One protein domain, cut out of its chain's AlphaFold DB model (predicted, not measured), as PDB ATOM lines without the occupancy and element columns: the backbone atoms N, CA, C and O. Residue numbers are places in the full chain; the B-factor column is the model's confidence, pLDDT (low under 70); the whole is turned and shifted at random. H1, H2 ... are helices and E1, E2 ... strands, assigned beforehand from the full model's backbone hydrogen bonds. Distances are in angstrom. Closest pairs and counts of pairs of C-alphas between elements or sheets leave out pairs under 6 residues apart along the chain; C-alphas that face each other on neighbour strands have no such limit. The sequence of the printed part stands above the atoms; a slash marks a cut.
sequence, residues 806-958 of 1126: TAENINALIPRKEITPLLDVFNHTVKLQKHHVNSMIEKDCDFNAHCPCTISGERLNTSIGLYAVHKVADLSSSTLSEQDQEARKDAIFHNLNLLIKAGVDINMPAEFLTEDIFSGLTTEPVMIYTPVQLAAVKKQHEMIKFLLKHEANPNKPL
ATOM      1  N   THR A 806     158.511 146.696 117.229       96.12
ATOM      2  CA  THR A 806     159.709 146.420 116.427       96.12
ATOM      3  C   THR A 806     160.233 147.742 115.866       96.12
ATOM      4  O   THR A 806     159.481 148.715 115.793       96.12
ATOM      5  N   ALA A 807     161.492 147.794 115.422       95.38
ATOM      6  CA  ALA A 807     162.045 149.010 114.811       95.38
ATOM      7  C   ALA A 807     161.267 149.474 113.560       95.38
ATOM      8  O   ALA A 807     161.216 150.662 113.258       95.38
ATOM      9  N   GLU A 808     160.589 148.554 112.865       94.50
ATOM     10  CA  GLU A 808     159.739 148.868 111.709       94.50
ATOM     11  C   GLU A 808     158.387 149.495 112.089       94.50
ATOM     12  O   GLU A 808     157.797 150.203 111.273       94.50
ATOM     13  N   ASN A 809     157.862 149.224 113.294       95.00
ATOM     14  CA  ASN A 809     156.501 149.618 113.677       95.00
ATOM     15  C   ASN A 809     156.431 150.648 114.823       95.00
ATOM     16  O   ASN A 809     155.428 151.350 114.933       95.00
ATOM     17  N   ILE A 810     157.482 150.807 115.633       95.56
ATOM     18  CA  ILE A 810     157.455 151.631 116.855       95.56
ATOM     19  C   ILE A 810     157.183 153.121 116.596       95.56
ATOM     20  O   ILE A 810     156.508 153.773 117.393       95.56
ATOM     21  N   ASN A 811     157.640 153.628 115.449       94.44
ATOM     22  CA  ASN A 811     157.428 155.005 114.993       94.44
ATOM     23  C   ASN A 811     156.281 155.117 113.955       94.44
ATOM     24  O   ASN A 811     156.020 156.201 113.436       94.44
ATOM     25  N   ALA A 812     155.592 154.015 113.628       94.19
ATOM     26  CA  ALA A 812     154.495 153.985 112.656       94.19
ATOM     27  C   ALA A 812     153.127 154.242 113.319       94.19
ATOM     28  O   ALA A 812     152.950 154.048 114.519       94.19
ATOM     29  N   LEU A 813     152.129 154.669 112.538       94.56
ATOM     30  CA  LEU A 813     150.796 154.974 113.069       94.56
ATOM     31  C   LEU A 813     149.976 153.706 113.341       94.56
ATOM     32  O   LEU A 813     149.806 152.854 112.466       94.56
ATOM     33  N   ILE A 814     149.389 153.624 114.536       93.56
ATOM     34  CA  ILE A 814     148.385 152.620 114.888       93.56
ATOM     35  C   ILE A 814     147.150 152.833 113.992       93.56
ATOM     36  O   ILE A 814     146.580 153.934 113.991       93.56
ATOM     37  N   PRO A 815     146.676 151.799 113.266       89.88
ATOM     38  CA  PRO A 815     145.464 151.896 112.457       89.88
ATOM     39  C   PRO A 815     144.260 152.422 113.249       89.88
ATOM     40  O   PRO A 815     144.048 152.044 114.401       89.88
ATOM     41  N   ARG A 816     143.448 153.272 112.609       84.19
ATOM     42  CA  ARG A 816     142.250 153.957 113.151       84.19
ATOM     43  C   ARG A 816     142.477 154.965 114.281       84.19
ATOM     44  O   ARG A 816     141.719 155.923 114.346       84.19
ATOM     45  N   LYS A 817     143.481 154.785 115.147       86.62
ATOM     46  CA  LYS A 817     143.856 155.812 116.136       86.62
ATOM     47  C   LYS A 817     144.639 156.972 115.512       86.62
ATOM     48  O   LYS A 817     144.617 158.060 116.066       86.62
ATOM     49  N   GLU A 818     145.325 156.731 114.391       92.12
ATOM     50  CA  GLU A 818     146.152 157.719 113.672       92.12
ATOM     51  C   GLU A 818     147.254 158.370 114.533       92.12
ATOM     52  O   GLU A 818     147.644 159.501 114.282       92.12
ATOM     53  N   ILE A 819     147.777 157.646 115.530       94.56
ATOM     54  CA  ILE A 819     148.882 158.070 116.411       94.56
ATOM     55  C   ILE A 819     149.946 156.973 116.511       94.56
ATOM     56  O   ILE A 819     149.644 155.799 116.290       94.56
ATOM     57  N   THR A 820     151.172 157.323 116.893       95.38
ATOM     58  CA  THR A 820     152.243 156.344 117.151       95.38
ATOM     59  C   THR A 820     152.030 155.578 118.473       95.38
ATOM     60  O   THR A 820     151.396 156.100 119.397       95.38
ATOM     61  N   PRO A 821     152.596 154.359 118.621       95.69
ATOM     62  CA  PRO A 821     152.680 153.618 119.884       95.69
ATOM     63  C   PRO A 821     153.081 154.436 121.106       95.69
ATOM     64  O   PRO A 821     152.555 154.215 122.198       95.69
ATOM     65  N   LEU A 822     154.003 155.371 120.895       94.88
ATOM     66  CA  LEU A 822     154.599 156.242 121.895       94.88
ATOM     67  C   LEU A 822     153.604 157.277 122.441       94.88
ATOM     68  O   LEU A 822     153.543 157.490 123.650       94.88
ATOM     69  N   LEU A 823     152.772 157.862 121.570       96.44
ATOM     70  CA  LEU A 823     151.675 158.739 121.990       96.44
ATOM     71  C   LEU A 823     150.535 157.953 122.656       96.44
ATOM     72  O   LEU A 823     149.925 158.440 123.608       96.44
ATOM     73  N   ASP A 824     150.258 156.723 122.206       96.00
ATOM     74  CA  ASP A 824     149.139 155.938 122.742       96.00
ATOM     75  C   ASP A 824     149.306 155.557 124.224       96.00
ATOM     76  O   ASP A 824     148.315 155.318 124.908       96.00
ATOM     77  N   VAL A 825     150.529 155.587 124.765       95.75
ATOM     78  CA  VAL A 825     150.786 155.387 126.205       95.75
ATOM     79  C   VAL A 825     150.001 156.380 127.077       95.75
ATOM     80  O   VAL A 825     149.508 156.000 128.137       95.75
ATOM     81  N   PHE A 826     149.800 157.623 126.626       95.69
ATOM     82  CA  PHE A 826     149.050 158.649 127.373       95.69
ATOM     83  C   PHE A 826     147.515 158.490 127.276       95.69
ATOM     84  O   PHE A 826     146.757 159.192 127.958       95.69
ATOM     85  N   ASN A 827     147.027 157.548 126.463       94.06
ATOM     86  CA  ASN A 827     145.602 157.219 126.389       94.06
ATOM     87  C   ASN A 827     145.135 156.253 127.488       94.06
ATOM     88  O   ASN A 827     143.930 156.089 127.664       94.06
ATOM     89  N   HIS A 828     146.058 155.670 128.257       93.38
ATOM     90  CA  HIS A 828     145.774 154.622 129.241       93.38
ATOM     91  C   HIS A 828     146.312 154.986 130.636       93.38
ATOM     92  O   HIS A 828     147.149 155.870 130.787       93.38
ATOM     93  N   THR A 829     145.853 154.285 131.674       92.88
ATOM     94  CA  THR A 829     146.286 154.452 133.084       92.88
ATOM     95  C   THR A 829     147.629 153.776 133.403       92.88
ATOM     96  O   THR A 829     148.035 153.674 134.561       92.88
ATOM     97  N   VAL A 830     148.332 153.282 132.382       95.12
ATOM     98  CA  VAL A 830     149.540 152.465 132.522       95.12
ATOM     99  C   VAL A 830     150.762 153.299 132.901       95.12
ATOM    100  O   VAL A 830     151.070 154.301 132.261       95.12
ATOM    101  N   LYS A 831     151.507 152.853 133.917       97.38
ATOM    102  CA  LYS A 831     152.779 153.464 134.327       97.38
ATOM    103  C   LYS A 831     153.954 152.682 133.742       97.38
ATOM    104  O   LYS A 831     154.172 151.520 134.085       97.38
ATOM    105  N   LEU A 832     154.711 153.324 132.855       96.25
ATOM    106  CA  LEU A 832     155.942 152.792 132.275       96.25
ATOM    107  C   LEU A 832     156.977 152.472 133.366       96.25
ATOM    108  O   LEU A 832     156.948 152.999 134.477       96.25
ATOM    109  N   GLN A 833     157.937 151.624 133.021       97.50
ATOM    110  CA  GLN A 833     159.079 151.276 133.859       97.50
ATOM    111  C   GLN A 833     160.357 151.467 133.042       97.50
ATOM    112  O   GLN A 833     160.306 151.576 131.814       97.50
ATOM    113  N   LYS A 834     161.517 151.521 133.708       97.56
ATOM    114  CA  LYS A 834     162.788 151.829 133.035       97.56
ATOM    115  C   LYS A 834     163.115 150.835 131.911       97.56
ATOM    116  O   LYS A 834     163.609 151.257 130.875       97.56
ATOM    117  N   HIS A 835     162.800 149.546 132.072       96.94
ATOM    118  CA  HIS A 835     163.048 148.544 131.028       96.94
ATOM    119  C   HIS A 835     162.117 148.689 129.817       96.94
ATOM    120  O   HIS A 835     162.559 148.424 128.708       96.94
ATOM    121  N   HIS A 836     160.881 149.182 129.986       97.44
ATOM    122  CA  HIS A 836     160.020 149.531 128.846       97.44
ATOM    123  C   HIS A 836     160.669 150.623 127.988       97.44
ATOM    124  O   HIS A 836     160.748 150.481 126.773       97.44
ATOM    125  N   VAL A 837     161.183 151.679 128.626       96.81
ATOM    126  CA  VAL A 837     161.831 152.804 127.932       96.81
ATOM    127  C   VAL A 837     163.168 152.382 127.313       96.81
ATOM    128  O   VAL A 837     163.424 152.713 126.159       96.81
ATOM    129  N   ASN A 838     163.975 151.567 128.005       96.69
ATOM    130  CA  ASN A 838     165.151 150.930 127.399       96.69
ATOM    131  C   ASN A 838     164.768 150.109 126.156       96.69
ATOM    132  O   ASN A 838     165.409 150.250 125.124       96.69
ATOM    133  N   SER A 839     163.697 149.311 126.219       96.75
ATOM    134  CA  SER A 839     163.260 148.489 125.084       96.75
ATOM    135  C   SER A 839     162.732 149.318 123.908       96.75
ATOM    136  O   SER A 839     162.781 148.848 122.777       96.75
ATOM    137  N   MET A 840     162.252 150.547 124.138       96.88
ATOM    138  CA  MET A 840     161.965 151.506 123.063       96.88
ATOM    139  C   MET A 840     163.263 152.013 122.409       96.88
ATOM    140  O   MET A 840     163.352 152.039 121.184       96.88
ATOM    141  N   ILE A 841     164.287 152.349 123.203       96.38
ATOM    142  CA  ILE A 841     165.612 152.779 122.705       96.38
ATOM    143  C   ILE A 841     166.289 151.658 121.900       96.38
ATOM    144  O   ILE A 841     166.796 151.898 120.813       96.38
ATOM    145  N   GLU A 842     166.238 150.418 122.391       96.88
ATOM    146  CA  GLU A 842     166.749 149.205 121.722       96.88
ATOM    147  C   GLU A 842     166.036 148.877 120.393       96.88
ATOM    148  O   GLU A 842     166.443 147.955 119.686       96.88
ATOM    149  N   LYS A 843     164.964 149.608 120.061       97.06
ATOM    150  CA  LYS A 843     164.157 149.474 118.840       97.06
ATOM    151  C   LYS A 843     164.169 150.750 117.990       97.06
ATOM    152  O   LYS A 843     163.270 150.925 117.178       97.06
ATOM    153  N   ASP A 844     165.141 151.641 118.185       96.38
ATOM    154  CA  ASP A 844     165.273 152.903 117.440       96.38
ATOM    155  C   ASP A 844     164.005 153.793 117.509       96.38
ATOM    156  O   ASP A 844     163.585 154.423 116.533       96.38
ATOM    157  N   CYS A 845     163.362 153.847 118.682       96.06
ATOM    158  CA  CYS A 845     162.279 154.793 118.942       96.06
ATOM    159  C   CYS A 845     162.819 156.225 119.021       96.06
ATOM    160  O   CYS A 845     163.643 156.531 119.886       96.06
ATOM    161  N   ASP A 846     162.330 157.114 118.156       95.06
ATOM    162  CA  ASP A 846     162.721 158.520 118.189       95.06
ATOM    163  C   ASP A 846     161.803 159.312 119.129       95.06
ATOM    164  O   ASP A 846     160.700 159.735 118.777       95.06
ATOM    165  N   PHE A 847     162.290 159.533 120.351       96.00
ATOM    166  CA  PHE A 847     161.619 160.346 121.365       96.00
ATOM    167  C   PHE A 847     161.461 161.831 120.983       96.00
ATOM    168  O   PHE A 847     160.709 162.546 121.646       96.00
ATOM    169  N   ASN A 848     162.143 162.295 119.934       96.50
ATOM    170  CA  ASN A 848     162.075 163.662 119.422       96.50
ATOM    171  C   ASN A 848     161.538 163.718 117.980       96.50
ATOM    172  O   ASN A 848     161.635 164.751 117.319       96.50
ATOM    173  N   ALA A 849     160.894 162.647 117.505       92.06
ATOM    174  CA  ALA A 849     160.122 162.702 116.276       92.06
ATOM    175  C   ALA A 849     158.860 163.556 116.463       92.06
ATOM    176  O   ALA A 849     158.105 163.402 117.430       92.06
ATOM    177  N   HIS A 850     158.572 164.393 115.466       95.19
ATOM    178  CA  HIS A 850     157.228 164.921 115.270       95.19
ATOM    179  C   HIS A 850     156.301 163.755 114.906       95.19
ATOM    180  O   HIS A 850     156.376 163.197 113.811       95.19
ATOM    181  N   CYS A 851     155.447 163.362 115.843       93.81
ATOM    182  CA  CYS A 851     154.508 162.266 115.677       93.81
ATOM    183  C   CYS A 851     153.237 162.789 114.994       93.81
ATOM    184  O   CYS A 851     152.577 163.665 115.562       93.81
ATOM    185  N   PRO A 852     152.832 162.244 113.830       94.38
ATOM    186  CA  PRO A 852     151.521 162.543 113.282       94.38
ATOM    187  C   PRO A 852     150.442 162.060 114.255       94.38
ATOM    188  O   PRO A 852     150.520 160.950 114.795       94.38
ATOM    189  N   CYS A 853     149.449 162.905 114.491       94.94
ATOM    190  CA  CYS A 853     148.287 162.608 115.313       94.94
ATOM    191  C   CYS A 853     147.040 163.296 114.751       94.94
ATOM    192  O   CYS A 853     147.155 164.337 114.106       94.94
ATOM    193  N   THR A 854     145.857 162.745 115.023       93.50
ATOM    194  CA  THR A 854     144.581 163.389 114.679       93.50
ATOM    195  C   THR A 854     143.886 163.863 115.956       93.50
ATOM    196  O   THR A 854     143.553 163.049 116.819       93.50
ATOM    197  N   ILE A 855     143.678 165.177 116.099       93.44
ATOM    198  CA  ILE A 855     143.057 165.816 117.273       93.44
ATOM    199  C   ILE A 855     141.885 166.672 116.792       93.44
ATOM    200  O   ILE A 855     142.029 167.487 115.888       93.44
ATOM    201  N   SER A 856     140.699 166.447 117.363       90.38
ATOM    202  CA  SER A 856     139.429 167.087 116.960       90.38
ATOM    203  C   SER A 856     139.035 166.930 115.477       90.38
ATOM    204  O   SER A 856     138.059 167.531 115.042       90.38
ATOM    205  N   GLY A 857     139.742 166.087 114.716       90.75
ATOM    206  CA  GLY A 857     139.557 165.874 113.276       90.75
ATOM    207  C   GLY A 857     140.716 166.395 112.419       90.75
ATOM    208  O   GLY A 857     140.925 165.873 111.328       90.75
ATOM    209  N   GLU A 858     141.508 167.339 112.933       93.38
ATOM    210  CA  GLU A 858     142.689 167.872 112.248       93.38
ATOM    211  C   GLU A 858     143.911 166.975 112.449       93.38
ATOM    212  O   GLU A 858     144.106 166.405 113.526       93.38
ATOM    213  N   ARG A 859     144.755 166.873 111.416       94.31
ATOM    214  CA  ARG A 859     146.023 166.128 111.457       94.31
ATOM    215  C   ARG A 859     147.189 167.063 111.767       94.31
ATOM    216  O   ARG A 859     147.352 168.077 111.100       94.31
ATOM    217  N   LEU A 860     147.989 166.689 112.762       95.62
ATOM    218  CA  LEU A 860     148.991 167.539 113.409       95.62
ATOM    219  C   LEU A 860     150.287 166.754 113.656       95.62
ATOM    220  O   LEU A 860     150.249 165.643 114.193       95.62
ATOM    221  N   ASN A 861     151.434 167.346 113.340       96.38
ATOM    222  CA  ASN A 861     152.773 166.801 113.589       96.38
ATOM    223  C   ASN A 861     153.280 167.240 114.978       96.38
ATOM    224  O   ASN A 861     154.125 168.135 115.116       96.38
ATOM    225  N   THR A 862     152.712 166.640 116.027       96.62
ATOM    226  CA  THR A 862     152.891 167.072 117.422       96.62
ATOM    227  C   THR A 862     154.066 166.378 118.130       96.62
ATOM    228  O   THR A 862     154.601 165.381 117.647       96.62
ATOM    229  N   SER A 863     154.471 166.877 119.303       97.00
ATOM    230  CA  SER A 863     155.494 166.235 120.145       97.00
ATOM    231  C   SER A 863     154.884 165.459 121.312       97.00
ATOM    232  O   SER A 863     153.767 165.733 121.753       97.00
ATOM    233  N   ILE A 864     155.662 164.534 121.881       96.94
ATOM    234  CA  ILE A 864     155.327 163.805 123.118       96.94
ATOM    235  C   ILE A 864     154.927 164.772 124.242       96.94
ATOM    236  O   ILE A 864     153.935 164.548 124.934       96.94
ATOM    237  N   GLY A 865     155.680 165.866 124.401       97.12
ATOM    238  CA  GLY A 865     155.415 166.880 125.417       97.12
ATOM    239  C   GLY A 865     154.083 167.602 125.197       97.12
ATOM    240  O   GLY A 865     153.305 167.725 126.140       97.12
ATOM    241  N   LEU A 866     153.776 168.025 123.963       97.19
ATOM    242  CA  LEU A 866     152.488 168.660 123.654       97.19
ATOM    243  C   LEU A 866     151.318 167.677 123.810       97.19
ATOM    244  O   LEU A 866     150.292 168.042 124.381       97.19
ATOM    245  N   TYR A 867     151.470 166.425 123.370       97.69
ATOM    246  CA  TYR A 867     150.414 165.416 123.488       97.69
ATOM    247  C   TYR A 867     150.112 165.054 124.950       97.69
ATOM    248  O   TYR A 867     148.947 164.911 125.318       97.69
ATOM    249  N   ALA A 868     151.133 164.968 125.810       98.00
ATOM    250  CA  ALA A 868     150.952 164.755 127.246       98.00
ATOM    251  C   ALA A 868     150.224 165.935 127.922       98.00
ATOM    252  O   ALA A 868     149.288 165.712 128.693       98.00
ATOM    253  N   VAL A 869     150.587 167.179 127.586       98.06
ATOM    254  CA  VAL A 869     149.877 168.398 128.030       98.06
ATOM    255  C   VAL A 869     148.412 168.366 127.577       98.06
ATOM    256  O   VAL A 869     147.502 168.531 128.387       98.06
ATOM    257  N   HIS A 870     148.155 168.079 126.301       97.19
ATOM    258  CA  HIS A 870     146.805 167.921 125.757       97.19
ATOM    259  C   HIS A 870     145.998 166.849 126.496       97.19
ATOM    260  O   HIS A 870     144.865 167.112 126.890       97.19
ATOM    261  N   LYS A 871     146.573 165.671 126.753       97.19
ATOM    262  CA  LYS A 871     145.862 164.582 127.435       97.19
ATOM    263  C   LYS A 871     145.528 164.906 128.892       97.19
ATOM    264  O   LYS A 871     144.501 164.441 129.369       97.19
ATOM    265  N   VAL A 872     146.303 165.756 129.573       97.38
ATOM    266  CA  VAL A 872     145.909 166.304 130.885       97.38
ATOM    267  C   VAL A 872     144.752 167.310 130.769       97.38
ATOM    268  O   VAL A 872     143.931 167.371 131.679       97.38
ATOM    269  N   ALA A 873     144.617 168.044 129.656       95.94
ATOM    270  CA  ALA A 873     143.468 168.934 129.437       95.94
ATOM    271  C   ALA A 873     142.179 168.131 129.222       95.94
ATOM    272  O   ALA A 873     141.151 168.454 129.814       95.94
ATOM    273  N   ASP A 874     142.256 167.065 128.421       95.31
ATOM    274  CA  ASP A 874     141.115 166.196 128.123       95.31
ATOM    275  C   ASP A 874     140.518 165.595 129.402       95.31
ATOM    276  O   ASP A 874     139.296 165.559 129.543       95.31
ATOM    277  N   LEU A 875     141.365 165.168 130.351       93.94
ATOM    278  CA  LEU A 875     140.925 164.592 131.628       93.94
ATOM    279  C   LEU A 875     140.039 165.559 132.418       93.94
ATOM    280  O   LEU A 875     138.950 165.162 132.820       93.94
ATOM    281  N   SER A 876     140.440 166.830 132.540       90.00
ATOM    282  CA  SER A 876     139.653 167.878 133.214       90.00
ATOM    283  C   SER A 876     138.332 168.231 132.512       90.00
ATOM    284  O   SER A 876     137.531 168.977 133.067       90.00
ATOM    285  N   SER A 877     138.101 167.717 131.300       89.62
ATOM    286  CA  SER A 877     136.832 167.818 130.560       89.62
ATOM    287  C   SER A 877     136.092 166.478 130.426       89.62
ATOM    288  O   SER A 877     135.062 166.403 129.758       89.62
ATOM    289  N   SER A 878     136.622 165.404 131.016       91.75
ATOM    290  CA  SER A 878     136.116 164.044 130.828       91.75
ATOM    291  C   SER A 878     135.028 163.670 131.835       91.75
ATOM    292  O   SER A 878     135.007 164.140 132.966       91.75
ATOM    293  N   THR A 879     134.155 162.741 131.445       90.38
ATOM    294  CA  THR A 879     133.116 162.149 132.305       90.38
ATOM    295  C   THR A 879     133.637 161.015 133.206       90.38
ATOM    296  O   THR A 879     132.853 160.215 133.716       90.38
ATOM    297  N   LEU A 880     134.959 160.917 133.384       86.44
ATOM    298  CA  LEU A 880     135.602 159.975 134.305       86.44
ATOM    299  C   LEU A 880     135.440 160.445 135.757       86.44
ATOM    300  O   LEU A 880     135.344 161.649 136.005       86.44
ATOM    301  N   SER A 881     135.469 159.518 136.721       91.19
ATOM    302  CA  SER A 881     135.484 159.888 138.142       91.19
ATOM    303  C   SER A 881     136.747 160.686 138.485       91.19
ATOM    304  O   SER A 881     137.784 160.497 137.851       91.19
ATOM    305  N   GLU A 882     136.703 161.545 139.506       92.12
ATOM    306  CA  GLU A 882     137.884 162.312 139.942       92.12
ATOM    307  C   GLU A 882     139.069 161.395 140.292       92.12
ATOM    308  O   GLU A 882     140.218 161.710 139.982       92.12
ATOM    309  N   GLN A 883     138.791 160.212 140.852       92.81
ATOM    310  CA  GLN A 883     139.801 159.195 141.144       92.81
ATOM    311  C   GLN A 883     140.442 158.626 139.866       92.81
ATOM    312  O   GLN A 883     141.660 158.451 139.828       92.81
ATOM    313  N   ASP A 884     139.659 158.363 138.815       91.25
ATOM    314  CA  ASP A 884     140.173 157.893 137.519       91.25
ATOM    315  C   ASP A 884     140.928 159.000 136.767       91.25
ATOM    316  O   ASP A 884     141.963 158.736 136.145       91.25
ATOM    317  N   GLN A 885     140.433 160.243 136.838       94.31
ATOM    318  CA  GLN A 885     141.106 161.419 136.286       94.31
ATOM    319  C   GLN A 885     142.474 161.600 136.940       94.31
ATOM    320  O   GLN A 885     143.477 161.679 136.228       94.31
ATOM    321  N   GLU A 886     142.540 161.602 138.273       95.25
ATOM    322  CA  GLU A 886     143.797 161.773 138.994       95.25
ATOM    323  C   GLU A 886     144.728 160.575 138.774       95.25
ATOM    324  O   GLU A 886     145.888 160.777 138.433       95.25
ATOM    325  N   ALA A 887     144.242 159.329 138.830       94.62
ATOM    326  CA  ALA A 887     145.068 158.146 138.563       94.62
ATOM    327  C   ALA A 887     145.663 158.133 137.140       94.62
ATOM    328  O   ALA A 887     146.810 157.712 136.946       94.62
ATOM    329  N   ARG A 888     144.918 158.613 136.134       95.88
ATOM    330  CA  ARG A 888     145.411 158.722 134.752       95.88
ATOM    331  C   ARG A 888     146.332 159.926 134.551       95.88
ATOM    332  O   ARG A 888     147.331 159.801 133.843       95.88
ATOM    333  N   LYS A 889     146.062 161.053 135.210       97.12
ATOM    334  CA  LYS A 889     146.966 162.210 135.301       97.12
ATOM    335  C   LYS A 889     148.308 161.776 135.900       97.12
ATOM    336  O   LYS A 889     149.346 161.944 135.265       97.12
ATOM    337  N   ASP A 890     148.280 161.091 137.033       97.25
ATOM    338  CA  ASP A 890     149.443 160.542 137.734       97.25
ATOM    339  C   ASP A 890     150.246 159.548 136.863       97.25
ATOM    340  O   ASP A 890     151.478 159.506 136.911       97.25
ATOM    341  N   ALA A 891     149.576 158.788 135.983       97.06
ATOM    342  CA  ALA A 891     150.238 157.977 134.956       97.06
ATOM    343  C   ALA A 891     150.924 158.826 133.867       97.06
ATOM    344  O   ALA A 891     152.084 158.565 133.542       97.06
ATOM    345  N   ILE A 892     150.270 159.869 133.343       97.94
ATOM    346  CA  ILE A 892     150.849 160.789 132.344       97.94
ATOM    347  C   ILE A 892     152.107 161.482 132.892       97.94
ATOM    348  O   ILE A 892     153.153 161.442 132.240       97.94
ATOM    349  N   PHE A 893     152.041 162.058 134.097       97.94
ATOM    350  CA  PHE A 893     153.182 162.723 134.746       97.94
ATOM    351  C   PHE A 893     154.349 161.749 134.999       97.94
ATOM    352  O   PHE A 893     155.508 162.082 134.735       97.94
ATOM    353  N   HIS A 894     154.066 160.522 135.453       97.81
ATOM    354  CA  HIS A 894     155.079 159.473 135.644       97.81
ATOM    355  C   HIS A 894     155.743 159.042 134.325       97.81
ATOM    356  O   HIS A 894     156.970 158.939 134.251       97.81
ATOM    357  N   ASN A 895     154.953 158.836 133.269       97.75
ATOM    358  CA  ASN A 895     155.451 158.423 131.956       97.75
ATOM    359  C   ASN A 895     156.317 159.516 131.317       97.75
ATOM    360  O   ASN A 895     157.427 159.235 130.864       97.75
ATOM    361  N   LEU A 896     155.861 160.770 131.353       98.06
ATOM    362  CA  LEU A 896     156.601 161.912 130.817       98.06
ATOM    363  C   LEU A 896     157.933 162.127 131.563       98.06
ATOM    364  O   LEU A 896     158.962 162.344 130.931       98.06
ATOM    365  N   ASN A 897     157.958 161.961 132.890       98.19
ATOM    366  CA  ASN A 897     159.174 162.006 133.718       98.19
ATOM    367  C   ASN A 897     160.213 160.944 133.301       98.19
ATOM    368  O   ASN A 897     161.410 161.234 133.237       98.19
ATOM    369  N   LEU A 898     159.772 159.717 132.997       97.69
ATOM    370  CA  LEU A 898     160.659 158.655 132.508       97.69
ATOM    371  C   LEU A 898     161.186 158.926 131.092       97.69
ATOM    372  O   LEU A 898     162.356 158.653 130.834       97.69
ATOM    373  N   LEU A 899     160.363 159.486 130.203       97.25
ATOM    374  CA  LEU A 899     160.759 159.800 128.828       97.25
ATOM    375  C   LEU A 899     161.693 161.026 128.752       97.25
ATOM    376  O   LEU A 899     162.674 161.003 128.014       97.25
ATOM    377  N   ILE A 900     161.494 162.047 129.594       97.69
ATOM    378  CA  ILE A 900     162.447 163.167 129.750       97.69
ATOM    379  C   ILE A 900     163.814 162.648 130.225       97.69
ATOM    380  O   ILE A 900     164.846 163.010 129.667       97.69
ATOM    381  N   LYS A 901     163.841 161.714 131.188       97.38
ATOM    382  CA  LYS A 901     165.077 161.032 131.628       97.38
ATOM    383  C   LYS A 901     165.738 160.158 130.553       97.38
ATOM    384  O   LYS A 901     166.873 159.732 130.757       97.38
ATOM    385  N   ALA A 902     165.045 159.886 129.449       97.12
ATOM    386  CA  ALA A 902     165.545 159.143 128.299       97.12
ATOM    387  C   ALA A 902     165.886 160.036 127.089       97.12
ATOM    388  O   ALA A 902     166.338 159.513 126.074       97.12
ATOM    389  N   GLY A 903     165.724 161.361 127.200       97.44
ATOM    390  CA  GLY A 903     166.153 162.321 126.177       97.44
ATOM    391  C   GLY A 903     165.043 163.001 125.368       97.44
ATOM    392  O   GLY A 903     165.358 163.564 124.322       97.44
ATOM    393  N   VAL A 904     163.780 162.992 125.820       97.62
ATOM    394  CA  VAL A 904     162.753 163.902 125.265       97.62
ATOM    395  C   VAL A 904     163.162 165.357 125.506       97.62
ATOM    396  O   VAL A 904     163.289 165.775 126.662       97.62
ATOM    397  N   ASP A 905     163.283 166.149 124.441       97.75
ATOM    398  CA  ASP A 905     163.378 167.602 124.545       97.75
ATOM    399  C   ASP A 905     162.011 168.188 124.916       97.75
ATOM    400  O   ASP A 905     161.118 168.384 124.089       97.75
ATOM    401  N   ILE A 906     161.866 168.530 126.194       97.44
ATOM    402  CA  ILE A 906     160.667 169.182 126.722       97.44
ATOM    403  C   ILE A 906     160.494 170.631 126.224       97.44
ATOM    404  O   ILE A 906     159.495 171.286 126.528       97.44
ATOM    405  N   ASN A 907     161.449 171.139 125.442       97.19
ATOM    406  CA  ASN A 907     161.399 172.424 124.758       97.19
ATOM    407  C   ASN A 907     161.113 172.304 123.253       97.19
ATOM    408  O   ASN A 907     161.122 173.346 122.582       97.19
ATOM    409  N   MET A 908     160.860 171.097 122.728       96.62
ATOM    410  CA  MET A 908     160.620 170.879 121.302       96.62
ATOM    411  C   MET A 908     159.316 171.565 120.860       96.62
ATOM    412  O   MET A 908     158.245 171.218 121.373       96.62
ATOM    413  N   PRO A 909     159.378 172.542 119.936       96.56
ATOM    414  CA  PRO A 909     158.188 173.159 119.371       96.56
ATOM    415  C   PRO A 909     157.519 172.189 118.391       96.56
ATOM    416  O   PRO A 909     158.211 171.542 117.609       96.56
ATOM    417  N   ALA A 910     156.192 172.084 118.405       96.50
ATOM    418  CA  ALA A 910     155.455 171.224 117.481       96.50
ATOM    419  C   ALA A 910     154.037 171.743 117.207       96.50
ATOM    420  O   ALA A 910     153.553 172.651 117.887       96.50
ATOM    421  N   GLU A 911     153.381 171.165 116.201       96.38
ATOM    422  CA  GLU A 911     152.027 171.542 115.794       96.38
ATOM    423  C   GLU A 911     150.981 171.159 116.850       96.38
ATOM    424  O   GLU A 911     151.018 170.071 117.441       96.38
ATOM    425  N   PHE A 912     150.015 172.051 117.055       96.06
ATOM    426  CA  PHE A 912     148.802 171.824 117.832       96.06
ATOM    427  C   PHE A 912     147.667 172.725 117.332       96.06
ATOM    428  O   PHE A 912     147.910 173.671 116.588       96.06
ATOM    429  N   LEU A 913     146.430 172.467 117.756       95.25
ATOM    430  CA  LEU A 913     145.283 173.313 117.416       95.25
ATOM    431  C   LEU A 913     145.473 174.773 117.868       95.25
ATOM    432  O   LEU A 913     146.031 175.061 118.933       95.25
ATOM    433  N   THR A 914     144.955 175.703 117.073       92.88
ATOM    434  CA  THR A 914     144.789 177.104 117.472       92.88
ATOM    435  C   THR A 914     143.712 177.194 118.550       92.88
ATOM    436  O   THR A 914     142.556 176.848 118.331       92.88
ATOM    437  N   GLU A 915     144.101 177.647 119.737       92.31
ATOM    438  CA  GLU A 915     143.209 177.755 120.895       92.31
ATOM    439  C   GLU A 915     142.390 179.053 120.832       92.31
ATOM    440  O   GLU A 915     142.915 180.082 120.412       92.31
ATOM    441  N   ASP A 916     141.142 179.048 121.319       87.44
ATOM    442  CA  ASP A 916     140.146 180.125 121.133       87.44
ATOM    443  C   ASP A 916     140.656 181.563 121.352       87.44
ATOM    444  O   ASP A 916     140.230 182.482 120.656       87.44
ATOM    445  N   ILE A 917     141.588 181.784 122.288       85.50
ATOM    446  CA  ILE A 917     142.169 183.116 122.548       85.50
ATOM    447  C   ILE A 917     143.036 183.668 121.408       85.50
ATOM    448  O   ILE A 917     143.301 184.867 121.382       85.50
ATOM    449  N   PHE A 918     143.465 182.822 120.474       87.62
ATOM    450  CA  PHE A 918     144.205 183.201 119.273       87.62
ATOM    451  C   PHE A 918     143.330 183.189 118.009       87.62
ATOM    452  O   PHE A 918     143.777 183.671 116.975       87.62
ATOM    453  N   SER A 919     142.069 182.739 118.086       84.75
ATOM    454  CA  SER A 919     141.135 182.705 116.939       84.75
ATOM    455  C   SER A 919     140.815 184.086 116.342       84.75
ATOM    456  O   SER A 919     140.480 184.199 115.168       84.75
ATOM    457  N   GLY A 920     140.946 185.156 117.138       83.94
ATOM    458  CA  GLY A 920     140.853 186.543 116.669       83.94
ATOM    459  C   GLY A 920     142.173 187.136 116.157       83.94
ATOM    460  O   GLY A 920     142.198 188.309 115.797       83.94
ATOM    461  N   LEU A 921     143.266 186.364 116.178       83.62
ATOM    462  CA  LEU A 921     144.642 186.809 115.905       83.62
ATOM    463  C   LEU A 921     145.298 186.029 114.751       83.62
ATOM    464  O   LEU A 921     146.114 186.590 114.023       83.62
ATOM    465  N   THR A 922     144.913 184.766 114.542       88.38
ATOM    466  CA  THR A 922     145.202 183.987 113.330       88.38
ATOM    467  C   THR A 922     143.956 183.232 112.863       88.38
ATOM    468  O   THR A 922     143.150 182.777 113.672       88.38
ATOM    469  N   THR A 923     143.807 183.095 111.545       89.44
ATOM    470  CA  THR A 923     142.789 182.247 110.902       89.44
ATOM    471  C   THR A 923     143.279 180.819 110.655       89.44
ATOM    472  O   THR A 923     142.538 180.001 110.115       89.44
ATOM    473  N   GLU A 924     144.536 180.517 110.978       91.50
ATOM    474  CA  GLU A 924     145.106 179.180 110.826       91.50
ATOM    475  C   GLU A 924     144.544 178.255 111.921       91.50
ATOM    476  O   GLU A 924     144.567 178.634 113.093       91.50
ATOM    477  N   PRO A 925     144.053 177.043 111.596       91.12
ATOM    478  CA  PRO A 925     143.531 176.102 112.594       91.12
ATOM    479  C   PRO A 925     144.637 175.415 113.414       91.12
ATOM    480  O   PRO A 925     144.345 174.728 114.394       91.12
ATOM    481  N   VAL A 926     145.900 175.599 113.017       94.19
ATOM    482  CA  VAL A 926     147.091 174.988 113.610       94.19
ATOM    483  C   VAL A 926     148.103 176.077 113.955       94.19
ATOM    484  O   VAL A 926     148.346 176.979 113.161       94.19
ATOM    485  N   MET A 927     148.732 175.948 115.118       94.56
ATOM    486  CA  MET A 927     149.826 176.787 115.598       94.56
ATOM    487  C   MET A 927     150.979 175.919 116.115       94.56
ATOM    488  O   MET A 927     150.787 174.774 116.528       94.56
ATOM    489  N   ILE A 928     152.188 176.482 116.137       95.75
ATOM    490  CA  ILE A 928     153.365 175.836 116.725       95.75
ATOM    491  C   ILE A 928     153.517 176.297 118.178       95.75
ATOM    492  O   ILE A 928     153.706 177.487 118.425       95.75
ATOM    493  N   TYR A 929     153.495 175.361 119.129       97.00
ATOM    494  CA  TYR A 929     153.726 175.625 120.557       97.00
ATOM    495  C   TYR A 929     154.880 174.774 121.091       97.00
ATOM    496  O   TYR A 929     155.192 173.716 120.551       97.00
ATOM    497  N   THR A 930     155.467 175.178 122.215       97.19
ATOM    498  CA  THR A 930     156.219 174.290 123.118       97.19
ATOM    499  C   THR A 930     155.301 173.741 124.227       97.19
ATOM    500  O   THR A 930     154.249 174.334 124.493       97.19
ATOM    501  N   PRO A 931     155.671 172.650 124.932       98.12
ATOM    502  CA  PRO A 931     154.850 172.086 126.007       98.12
ATOM    503  C   PRO A 931     154.445 173.103 127.084       98.12
ATOM    504  O   PRO A 931     153.287 173.135 127.492       98.12
ATOM    505  N   VAL A 932     155.366 173.979 127.514       97.94
ATOM    506  CA  VAL A 932     155.088 174.987 128.557       97.94
ATOM    507  C   VAL A 932     154.165 176.108 128.063       97.94
ATOM    508  O   VAL A 932     153.327 176.585 128.827       97.94
ATOM    509  N   GLN A 933     154.242 176.473 126.779       96.88
ATOM    510  CA  GLN A 933     153.293 177.402 126.160       96.88
ATOM    511  C   GLN A 933     151.891 176.790 126.120       96.88
ATOM    512  O   GLN A 933     150.952 177.409 126.616       96.88
ATOM    513  N   LEU A 934     151.742 175.560 125.614       97.31
ATOM    514  CA  LEU A 934     150.438 174.893 125.568       97.31
ATOM    515  C   LEU A 934     149.860 174.674 126.979       97.31
ATOM    516  O   LEU A 934     148.665 174.880 127.184       97.31
ATOM    517  N   ALA A 935     150.692 174.347 127.973       97.81
ATOM    518  CA  ALA A 935     150.257 174.187 129.363       97.81
ATOM    519  C   ALA A 935     149.762 175.510 129.978       97.81
ATOM    520  O   ALA A 935     148.737 175.510 130.664       97.81
ATOM    521  N   ALA A 936     150.419 176.640 129.684       97.19
ATOM    522  CA  ALA A 936     149.945 177.976 130.064       97.19
ATOM    523  C   ALA A 936     148.630 178.345 129.361       97.19
ATOM    524  O   ALA A 936     147.698 178.824 130.007       97.19
ATOM    525  N   VAL A 937     148.489 178.041 128.066       96.00
ATOM    526  CA  VAL A 937     147.230 178.257 127.331       96.00
ATOM    527  C   VAL A 937     146.101 177.386 127.910       96.00
ATOM    528  O   VAL A 937     144.992 177.885 128.110       96.00
ATOM    529  N   LYS A 938     146.365 176.124 128.265       95.69
ATOM    530  CA  LYS A 938     145.402 175.227 128.937       95.69
ATOM    531  C   LYS A 938     145.224 175.503 130.444       95.69
ATOM    532  O   LYS A 938     144.384 174.856 131.064       95.69
ATOM    533  N   LYS A 939     145.944 176.475 131.026       96.31
ATOM    534  CA  LYS A 939     145.923 176.866 132.457       96.31
ATOM    535  C   LYS A 939     146.315 175.743 133.440       96.31
ATOM    536  O   LYS A 939     145.838 175.676 134.575       96.31
ATOM    537  N   GLN A 940     147.172 174.822 133.002       97.06
ATOM    538  CA  GLN A 940     147.567 173.637 133.767       97.06
ATOM    539  C   GLN A 940     148.725 173.937 134.725       97.06
ATOM    540  O   GLN A 940     149.861 173.522 134.497       97.06
ATOM    541  N   HIS A 941     148.444 174.648 135.813       97.25
ATOM    542  CA  HIS A 941     149.453 175.081 136.785       97.25
ATOM    543  C   HIS A 941     150.369 173.942 137.299       97.25
ATOM    544  O   HIS A 941     151.586 174.120 137.332       97.25
ATOM    545  N   GLU A 942     149.850 172.744 137.597       97.50
ATOM    546  CA  GLU A 942     150.693 171.595 137.989       97.50
ATOM    547  C   GLU A 942     151.575 171.052 136.853       97.50
ATOM    548  O   GLU A 942     152.726 170.675 137.083       97.50
ATOM    549  N   MET A 943     151.083 171.061 135.610       97.88
ATOM    550  CA  MET A 943     151.896 170.675 134.452       97.88
ATOM    551  C   MET A 943     153.006 171.703 134.214       97.88
ATOM    552  O   MET A 943     154.149 171.321 134.000       97.88
ATOM    553  N   ILE A 944     152.727 173.002 134.352       98.31
ATOM    554  CA  ILE A 944     153.743 174.061 134.248       98.31
ATOM    555  C   ILE A 944     154.845 173.867 135.299       98.31
ATOM    556  O   ILE A 944     156.018 173.806 134.932       98.31
ATOM    557  N   LYS A 945     154.491 173.679 136.580       97.75
ATOM    558  CA  LYS A 945     155.461 173.400 137.662       97.75
ATOM    559  C   LYS A 945     156.348 172.194 137.339       97.75
ATOM    560  O   LYS A 945     157.563 172.241 137.534       97.75
ATOM    561  N   PHE A 946     155.756 171.119 136.821       98.00
ATOM    562  CA  PHE A 946     156.485 169.925 136.395       98.00
ATOM    563  C   PHE A 946     157.427 170.197 135.215       98.00
ATOM    564  O   PHE A 946     158.597 169.822 135.274       98.00
ATOM    565  N   LEU A 947     156.954 170.880 134.171       98.19
ATOM    566  CA  LEU A 947     157.748 171.206 132.986       98.19
ATOM    567  C   LEU A 947     158.953 172.093 133.352       98.19
ATOM    568  O   LEU A 947     160.072 171.792 132.940       98.19
ATOM    569  N   LEU A 948     158.769 173.121 134.188       97.56
ATOM    570  CA  LEU A 948     159.854 174.004 134.658       97.56
ATOM    571  C   LEU A 948     160.887 173.273 135.530       97.56
ATOM    572  O   LEU A 948     162.096 173.483 135.385       97.56
ATOM    573  N   LYS A 949     160.425 172.359 136.395       97.38
ATOM    574  CA  LYS A 949     161.279 171.438 137.164       97.38
ATOM    575  C   LYS A 949     162.095 170.500 136.263       97.38
ATOM    576  O   LYS A 949     163.170 170.060 136.662       97.38
ATOM    577  N   HIS A 950     161.603 170.220 135.059       97.44
ATOM    578  CA  HIS A 950     162.252 169.407 134.031       97.44
ATOM    579  C   HIS A 950     162.951 170.230 132.929       97.44
ATOM    580  O   HIS A 950     163.199 169.716 131.845       97.44
ATOM    581  N   GLU A 951     163.336 171.477 133.221       97.06
ATOM    582  CA  GLU A 951     164.101 172.352 132.316       97.06
ATOM    583  C   GLU A 951     163.345 172.840 131.060       97.06
ATOM    584  O   GLU A 951     163.966 173.212 130.061       97.06
ATOM    585  N   ALA A 952     162.013 172.918 131.098       97.62
ATOM    586  CA  ALA A 952     161.285 173.726 130.121       97.62
ATOM    587  C   ALA A 952     161.624 175.217 130.299       97.62
ATOM    588  O   ALA A 952     161.728 175.715 131.420       97.62
ATOM    589  N   ASN A 953     161.785 175.928 129.186       97.69
ATOM    590  CA  ASN A 953     162.139 177.338 129.130       97.69
ATOM    591  C   ASN A 953     160.878 178.191 128.863       97.69
ATOM    592  O   ASN A 953     160.400 178.229 127.724       97.69
ATOM    593  N   PRO A 954     160.345 178.898 129.877       97.38
ATOM    594  CA  PRO A 954     159.174 179.762 129.735       97.38
ATOM    595  C   PRO A 954     159.482 181.047 128.951       97.38
ATOM    596  O   PRO A 954     158.559 181.703 128.483       97.38
ATOM    597  N   ASN A 955     160.759 181.372 128.734       97.38
ATOM    598  CA  ASN A 955     161.205 182.552 127.994       97.38
ATOM    599  C   ASN A 955     161.351 182.263 126.484       97.38
ATOM    600  O   ASN A 955     161.984 183.029 125.763       97.38
ATOM    601  N   LYS A 956     160.786 181.153 125.977       96.31
ATOM    602  CA  LYS A 956     160.588 180.943 124.532       96.31
ATOM    603  C   LYS A 956     159.306 181.662 124.071       96.31
ATOM    604  O   LYS A 956     158.246 181.388 124.646       96.31
ATOM    605  N   PRO A 957     159.349 182.489 123.010       94.81
ATOM    606  CA  PRO A 957     158.148 183.085 122.434       94.81
ATOM    607  C   PRO A 957     157.246 182.065 121.729       94.81
ATOM    608  O   PRO A 957     157.706 181.077 121.150       94.81
ATOM    609  N   LEU A 958     155.949 182.345 121.771       92.75
ATOM    610  CA  LEU A 958     154.875 181.793 120.952       92.75
ATOM    611  C   LEU A 958     154.539 182.826 119.865       92.75
ATOM    612  O   LEU A 958     154.534 184.028 120.141       92.75
TER     613      LEU A 958
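This is residues 806 to 958 of the 1126 residues of an uncharacterized protein of Endozoicomonas elysicola (UniProt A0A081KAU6). This is a chain wound in two stacked turns, each made of a strand hairpin followed by a helical hairpin: E1, E2, H3, H4 and then E3, E4, H5, H6. H1, H3 and H5 form a row with H3 in the middle; the two strand hairpins lie side by side along one side of the H3 and H5 pair, H4 and H6 lie on the other side, and H2 is set at one end. The printed part has 153 residues, with six named helices and four named strands in the order H1 H2 E1 E2 H3 H4 E3 E4 H5 H6. It has two antiparallel sheets, E1 - E2 and E3 - E4, and its class is mixed, helices and strands. It is compact, with a radius of gyration of the C-alphas of 15.0 A and spans of 45 by 33 by 33 A.

Start at Thr 806; residues 806 to 820 hold no named element. Find C-alpha 821 at (152.680, 153.618, 119.884), where H1 begins and runs to residue 827. H2 is residues 834 to 841, E1 851 to 855 and E2 858 to 862. H3, residues 864 to 875, is 16.7 A long. H4, residues 882 to 900, is the longest helix at 26.6 A; look for its start at (137.884, 162.312, 139.942). Then come E3, 910 to 913, E4, 926 to 929, and H5, 931 to 937. H6, 941 to 949, is 12.4 A long and ends at C-alpha 949, (161.279, 171.438, 137.164).

Begin at H3, which touches H1, H4 and H5. H3 and H4 form a helical hairpin at a shallow tilt of 5 degrees, opposite ways; their closest C-alphas, Leu 875 and Gln 885, are 5.6 A apart. With residues 865 to 870 alone, H3 touches H5, the C-alphas of Leu 866 and Pro 931 being closest at 4.8 A. H1 touches H3 at 23 degrees, a shallow tilt, the same way, closest at C-alphas 823 and 864, 6.3 A. H5 and H6 form a helical hairpin, closest at C-alphas 932 and 944, 5.9 A. H4 and H6 are near each other. H2 only just touches H4, with 3 pairs of C-alphas within 8 A, closest at Val 837 and Leu 899, 7.1 A. In the hairpin E1 and E2, look at N 853 and O 860, 2.9 A apart and within hydrogen-bond range; in the hairpin E3 and E4, at N 912 and O 927, 2.9 A. The closest C-alphas of E2 and E3 are Thr 862 and Glu 911, 4.8 A apart. Every O i to N i+4 pair is within hydrogen-bond range in H2, H3, H4, H5 and H6; H1 has 0 of 3, but 3 of 4 O i to N i+3 pairs.

The C-alphas farthest apart, His 835 and Gly 920, are 46.3 A apart. The printed part has no cut. The link from E3 to E4, 12 residues, is long. The mean pLDDT of the printed part is 95.0, and no printed residue is under 70.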